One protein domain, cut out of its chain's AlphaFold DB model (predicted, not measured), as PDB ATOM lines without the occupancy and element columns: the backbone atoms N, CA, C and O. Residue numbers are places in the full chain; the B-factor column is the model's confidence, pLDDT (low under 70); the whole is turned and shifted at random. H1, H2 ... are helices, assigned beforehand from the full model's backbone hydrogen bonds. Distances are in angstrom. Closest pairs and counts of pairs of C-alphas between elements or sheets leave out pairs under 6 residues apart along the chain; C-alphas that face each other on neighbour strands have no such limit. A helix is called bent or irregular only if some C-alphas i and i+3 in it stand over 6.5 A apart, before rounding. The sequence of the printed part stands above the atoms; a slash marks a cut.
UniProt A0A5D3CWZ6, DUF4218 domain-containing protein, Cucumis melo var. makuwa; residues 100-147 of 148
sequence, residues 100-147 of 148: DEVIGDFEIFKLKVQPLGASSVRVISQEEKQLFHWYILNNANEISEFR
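AT A GLANCE: This is residues 100 to 147 of the 148 residues of the protein "DUF4218 domain-containing protein" of Cucumis melo var. makuwa (UniProt A0A5D3CWZ6). A long stretch without a named element, residues 100 to 125, first folds back on itself within residues 100 to 111 and then, with residues 111 to 125, swings out in a wide arc that leads into one helix, H1, making a flat, open loop with an empty middle; short H2 turns off at the far end of H1 as a corner. The printed part has 48 residues, 20 of them in H1 then H2, with no named strand: all helix, though under half is in named elements. It is loose, radius of gyration of the C-alphas 13.3 A, spanning 37 by 31 by 11 A.

IN THESE COORDINATES: Start at C-alpha 100, (167.125, 130.383, 95.353), and follow the arc to Ser 125. Find C-alpha 126 at (161.157, 111.292, 121.884); from there H1 runs 19.9 A to residue 139. H2, residues 141 to 146, runs 10.1 A to C-alpha 146 at (181.862, 118.173, 115.849); it is irregular, with C-alphas 142 and 145 7.4 A apart.

HOW THE PARTS SIT: A tight link, Ala 140, joins H1 to H2. They are close but not clearly touching; their closest C-alphas, Leu 137 and Ile 143, are 6.9 A apart. Their lines are about perpendicular, at 77 degrees. In H1 every O i to N i+4 pair is within hydrogen-bond range; in H2 0 of 2 are, against 2 of 3 O i to N i+3 pairs.

THE WHOLE: Look at Gly 117 and Glu 145: their C-alphas are the two farthest apart, 37.3 A. Residues 115 to 123 stand free, as do 125 to 131, of which 126 to 131 belong to H1. The printed part has no cut; pLDDT is under 70 at residues 100 to 105, 111 to 116 and 146 to 147.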
ATOM      1  N   ASP A 100     167.437 129.385  94.323       57.53
ATOM      2  CA  ASP A 100     167.125 130.383  95.353       57.53
ATOM      3  C   ASP A 100     165.943 130.012  96.280       57.53
ATOM      4  O   ASP A 100     165.766 130.640  97.323       57.53
ATOM      5  N   GLU A 101     165.132 128.998  95.948       56.66
ATOM      6  CA  GLU A 101     164.027 128.505  96.796       56.66
ATOM      7  C   GLU A 101     164.424 127.313  97.684       56.66
ATOM      8  O   GLU A 101     163.613 126.816  98.473       56.66
ATOM      9  N   VAL A 102     165.669 126.839  97.591       58.72
ATOM     10  CA  VAL A 102     166.170 125.754  98.439       58.72
ATOM     11  C   VAL A 102     166.399 126.286  99.857       58.72
ATOM     12  O   VAL A 102     167.433 126.864 100.179       58.72
ATOM     13  N   ILE A 103     165.415 126.082 100.730       58.16
ATOM     14  CA  ILE A 103     165.492 126.459 102.144       58.16
ATOM     15  C   ILE A 103     166.410 125.466 102.873       58.16
ATOM     16  O   ILE A 103     165.984 124.363 103.212       58.16
ATOM     17  N   GLY A 104     167.658 125.853 103.147       61.06
ATOM     18  CA  GLY A 104     168.537 125.107 104.050       61.06
ATOM     19  C   GLY A 104     170.029 125.277 103.774       61.06
ATOM     20  O   GLY A 104     170.498 125.056 102.658       61.06
ATOM     21  N   ASP A 105     170.783 125.594 104.828       67.25
ATOM     22  CA  ASP A 105     172.244 125.739 104.763       67.25
ATOM     23  C   ASP A 105     172.959 124.382 104.616       67.25
ATOM     24  O   ASP A 105     174.014 124.302 103.990       67.25
ATOM     25  N   PHE A 106     172.357 123.302 105.133       70.50
ATOM     26  CA  PHE A 106     172.920 121.947 105.096       70.50
ATOM     27  C   PHE A 106     172.402 121.134 103.913       70.50
ATOM     28  O   PHE A 106     171.199 121.103 103.643       70.50
ATOM     29  N   GLU A 107     173.298 120.393 103.268       73.88
ATOM     30  CA  GLU A 107     173.026 119.584 102.080       73.88
ATOM     31  C   GLU A 107     171.930 118.531 102.318       73.88
ATOM     32  O   GLU A 107     171.064 118.332 101.468       73.88
ATOM     33  N   ILE A 108     171.874 117.947 103.520       74.81
ATOM     34  CA  ILE A 108     170.841 116.979 103.930       74.81
ATOM     35  C   ILE A 108     169.409 117.536 103.945       74.81
ATOM     36  O   ILE A 108     168.454 116.764 103.864       74.81
ATOM     37  N   PHE A 109     169.241 118.856 104.056       74.56
ATOM     38  CA  PHE A 109     167.929 119.507 104.047       74.56
ATOM     39  C   PHE A 109     167.593 120.145 102.696       74.56
ATOM     40  O   PHE A 109     166.478 120.635 102.520       74.56
ATOM     41  N   LYS A 110     168.500 120.074 101.711       73.88
ATOM     42  CA  LYS A 110     168.255 120.527 100.337       73.88
ATOM     43  C   LYS A 110     167.391 119.514  99.588       73.88
ATOM     44  O   LYS A 110     167.848 118.829  98.674       73.88
ATOM     45  N   LEU A 111     166.119 119.395  99.968       67.38
ATOM     46  CA  LEU A 111     165.166 118.644  99.158       67.38
ATOM     47  C   LEU A 111     164.863 119.425  97.877       67.38
ATOM     48  O   LEU A 111     164.174 120.438  97.901       67.38
ATOM     49  N   LYS A 112     165.320 118.894  96.739       65.31
ATOM     50  CA  LYS A 112     164.909 119.334  95.398       65.31
ATOM     51  C   LYS A 112     163.554 118.734  95.009       65.31
ATOM     52  O   LYS A 112     163.413 118.160  93.937       65.31
ATOM     53  N   VAL A 113     162.575 118.793  95.910       65.12
ATOM     54  CA  VAL A 113     161.216 118.310  95.642       65.12
ATOM     55  C   VAL A 113     160.222 119.359  96.108       65.12
ATOM     56  O   VAL A 113     160.290 119.801  97.254       65.12
ATOM     57  N   GLN A 114     159.283 119.731  95.239       67.31
ATOM     58  CA  GLN A 114     158.202 120.640  95.592       67.31
ATOM     59  C   GLN A 114     157.116 119.853  96.350       67.31
ATOM     60  O   GLN A 114     156.502 118.948  95.777       67.31
ATOM     61  N   PRO A 115     156.863 120.125  97.645       69.12
ATOM     62  CA  PRO A 115     155.838 119.402  98.385       69.12
ATOM     63  C   PRO A 115     154.449 119.786  97.862       69.12
ATOM     64  O   PRO A 115     153.972 120.902  98.054       69.12
ATOM     65  N   LEU A 116     153.779 118.841  97.202       69.38
ATOM     66  CA  LEU A 116     152.415 119.016  96.710       69.38
ATOM     67  C   LEU A 116     151.407 118.654  97.808       69.38
ATOM     68  O   LEU A 116     151.299 117.496  98.212       69.38
ATOM     69  N   GLY A 117     150.626 119.635  98.264       76.50
ATOM     70  CA  GLY A 117     149.512 119.422  99.192       76.50
ATOM     71  C   GLY A 117     149.563 120.297 100.442       76.50
ATOM     72  O   GLY A 117     150.447 121.129 100.619       76.50
ATOM     73  N   ALA A 118     148.570 120.126 101.317       79.44
ATOM     74  CA  ALA A 118     148.516 120.848 102.584       79.44
ATOM     75  C   ALA A 118     149.547 120.279 103.571       79.44
ATOM     76  O   ALA A 118     149.570 119.075 103.829       79.44
ATOM     77  N   SER A 119     150.370 121.145 104.164       82.19
ATOM     78  CA  SER A 119     151.280 120.760 105.243       82.19
ATOM     79  C   SER A 119     150.501 120.488 106.531       82.19
ATOM     80  O   SER A 119     149.631 121.278 106.905       82.19
ATOM     81  N   SER A 120     150.856 119.426 107.256       82.50
ATOM     82  CA  SER A 120     150.360 119.187 108.616       82.50
ATOM     83  C   SER A 120     151.511 119.258 109.613       82.50
ATOM     84  O   SER A 120     152.588 118.715 109.374       82.50
ATOM     85  N   VAL A 121     151.284 119.947 110.732       87.19
ATOM     86  CA  VAL A 121     152.241 120.011 111.839       87.19
ATOM     87  C   VAL A 121     151.840 118.948 112.854       87.19
ATOM     88  O   VAL A 121     150.723 118.973 113.369       87.19
ATOM     89  N   ARG A 122     152.747 118.008 113.137       90.69
ATOM     90  CA  ARG A 122     152.551 116.970 114.158       90.69
ATOM     91  C   ARG A 122     153.637 117.048 115.220       90.69
ATOM     92  O   ARG A 122     154.773 117.412 114.930       90.69
ATOM     93  N   VAL A 123     153.282 116.682 116.448       91.25
ATOM     94  CA  VAL A 123     154.254 116.533 117.535       91.25
ATOM     95  C   VAL A 123     155.053 115.252 117.297       91.25
ATOM     96  O   VAL A 123     154.474 114.204 117.018       91.25
ATOM     97  N   ILE A 124     156.376 115.357 117.396       90.06
ATOM     98  CA  ILE A 124     157.327 114.259 117.182       90.06
ATOM     99  C   ILE A 124     157.636 113.591 118.529       90.06
ATOM    100  O   ILE A 124     157.882 114.294 119.518       90.06
ATOM    101  N   SER A 125     157.632 112.254 118.572       93.44
ATOM    102  CA  SER A 125     157.941 111.483 119.784       93.44
ATOM    103  C   SER A 125     159.418 111.603 120.190       93.44
ATOM    104  O   SER A 125     160.268 112.023 119.403       93.44
ATOM    105  N   GLN A 126     159.760 111.236 121.430       93.81
ATOM    106  CA  GLN A 126     161.157 111.292 121.884       93.81
ATOM    107  C   GLN A 126     162.058 110.301 121.129       93.81
ATOM    108  O   GLN A 126     163.211 110.617 120.844       93.81
ATOM    109  N   GLU A 127     161.525 109.137 120.762       94.25
ATOM    110  CA  GLU A 127     162.224 108.119 119.970       94.25
ATOM    111  C   GLU A 127     162.476 108.611 118.539       94.25
ATOM    112  O   GLU A 127     163.595 108.523 118.040       94.25
ATOM    113  N   GLU A 128     161.465 109.217 117.903       91.81
ATOM    114  CA  GLU A 128     161.613 109.827 116.578       91.81
ATOM    115  C   GLU A 128     162.664 110.950 116.611       91.81
ATOM    116  O   GLU A 128     163.497 111.036 115.714       91.81
ATOM    117  N   LYS A 129     162.696 111.777 117.668       91.44
ATOM    118  CA  LYS A 129     163.736 112.808 117.839       91.44
ATOM    119  C   LYS A 129     165.139 112.216 117.926       91.44
ATOM    120  O   LYS A 129     166.048 112.748 117.295       91.44
ATOM    121  N   GLN A 130     165.325 111.138 118.689       92.50
ATOM    122  CA  GLN A 130     166.619 110.452 118.774       92.50
ATOM    123  C   GLN A 130     167.038 109.891 117.413       92.50
ATOM    124  O   GLN A 130     168.200 110.020 117.030       92.50
ATOM    125  N   LEU A 131     166.086 109.335 116.661       92.44
ATOM    126  CA  LEU A 131     166.321 108.811 115.322       92.44
ATOM    127  C   LEU A 131     166.709 109.919 114.331       92.44
ATOM    128  O   LEU A 131     167.702 109.772 113.622       92.44
ATOM    129  N   PHE A 132     165.989 111.045 114.318       89.19
ATOM    130  CA  PHE A 132     166.344 112.204 113.493       89.19
ATOM    131  C   PHE A 132     167.714 112.762 113.862       89.19
ATOM    132  O   PHE A 132     168.514 113.042 112.977       89.19
ATOM    133  N   HIS A 133     168.009 112.878 115.157       88.19
ATOM    134  CA  HIS A 133     169.299 113.364 115.628       88.19
ATOM    135  C   HIS A 133     170.443 112.447 115.184       88.19
ATOM    136  O   HIS A 133     171.427 112.923 114.629       88.19
ATOM    137  N   TRP A 134     170.293 111.128 115.351       89.12
ATOM    138  CA  TRP A 134     171.261 110.150 114.854       89.12
ATOM    139  C   TRP A 134     171.412 110.228 113.330       89.12
ATOM    140  O   TRP A 134     172.532 110.190 112.821       89.12
ATOM    141  N   TYR A 135     170.310 110.371 112.592       87.81
ATOM    142  CA  TYR A 135     170.330 110.462 111.134       87.81
ATOM    143  C   TYR A 135     171.067 111.713 110.648       87.81
ATOM    144  O   TYR A 135     171.968 111.597 109.821       87.81
ATOM    145  N   ILE A 136     170.734 112.885 111.197       86.81
ATOM    146  CA  ILE A 136     171.413 114.153 110.902       86.81
ATOM    147  C   ILE A 136     172.896 114.021 111.220       86.81
ATOM    148  O   ILE A 136     173.729 114.284 110.356       86.81
ATOM    149  N   LEU A 137     173.217 113.544 112.430       84.50
ATOM    150  CA  LEU A 137     174.597 113.415 112.857       84.50
ATOM    151  C   LEU A 137     175.391 112.541 111.914       84.50
ATOM    152  O   LEU A 137     176.493 112.958 111.638       84.50
ATOM    153  N   ASN A 138     174.866 111.416 111.410       84.69
ATOM    154  CA  ASN A 138     175.605 110.490 110.543       84.69
ATOM    155  C   ASN A 138     175.652 110.873 109.058       84.69
ATOM    156  O   ASN A 138     176.596 110.463 108.381       84.69
ATOM    157  N   ASN A 139     174.690 111.654 108.562       82.81
ATOM    158  CA  ASN A 139     174.569 111.972 107.134       82.81
ATOM    159  C   ASN A 139     174.964 113.420 106.782       82.81
ATOM    160  O   ASN A 139     175.160 113.702 105.605       82.81
ATOM    161  N   ALA A 140     175.110 114.327 107.758       81.56
ATOM    162  CA  ALA A 140     175.632 115.677 107.526       81.56
ATOM    163  C   ALA A 140     177.168 115.685 107.579       81.56
ATOM    164  O   ALA A 140     177.766 115.493 108.645       81.56
ATOM    165  N   ASN A 141     177.807 115.909 106.431       78.62
ATOM    166  CA  ASN A 141     179.267 115.983 106.324       78.62
ATOM    167  C   ASN A 141     179.810 117.273 106.959       78.62
ATOM    168  O   ASN A 141     180.912 117.284 107.501       78.62
ATOM    169  N   GLU A 142     179.006 118.336 106.957       80.50
ATOM    170  CA  GLU A 142     179.323 119.659 107.499       80.50
ATOM    171  C   GLU A 142     179.484 119.655 109.029       80.50
ATOM    172  O   GLU A 142     180.081 120.566 109.589       80.50
ATOM    173  N   ILE A 143     178.973 118.622 109.712       77.38
ATOM    174  CA  ILE A 143     179.026 118.471 111.178       77.38
ATOM    175  C   ILE A 143     180.093 117.433 111.583       77.38
ATOM    176  O   ILE A 143     180.248 117.108 112.757       77.38
ATOM    177  N   SER A 144     180.859 116.899 110.624       72.44
ATOM    178  CA  SER A 144     181.894 115.888 110.892       72.44
ATOM    179  C   SER A 144     182.963 116.368 111.880       72.44
ATOM    180  O   SER A 144     183.419 115.572 112.694       72.44
ATOM    181  N   GLU A 145     183.284 117.663 111.872       76.00
ATOM    182  CA  GLU A 145     184.243 118.295 112.790       76.00
ATOM    183  C   GLU A 145     183.762 118.307 114.256       76.00
ATOM    184  O   GLU A 145     184.570 118.354 115.173       76.00
ATOM    185  N   PHE A 146     182.451 118.192 114.501       69.88
ATOM    186  CA  PHE A 146     181.862 118.173 115.849       69.88
ATOM    187  C   PHE A 146     181.552 116.755 116.361       69.88
ATOM    188  O   PHE A 146     180.853 116.606 117.363       69.88
ATOM    189  N   ARG A 147     182.003 115.707 115.653       69.62
ATOM    190  CA  ARG A 147     181.797 114.301 116.047       69.62
ATOM    191  C   ARG A 147     182.887 113.743 116.975       69.62
ATOM    192  O   ARG A 147     182.788 112.568 117.333       69.62
TER     193      ARG A 147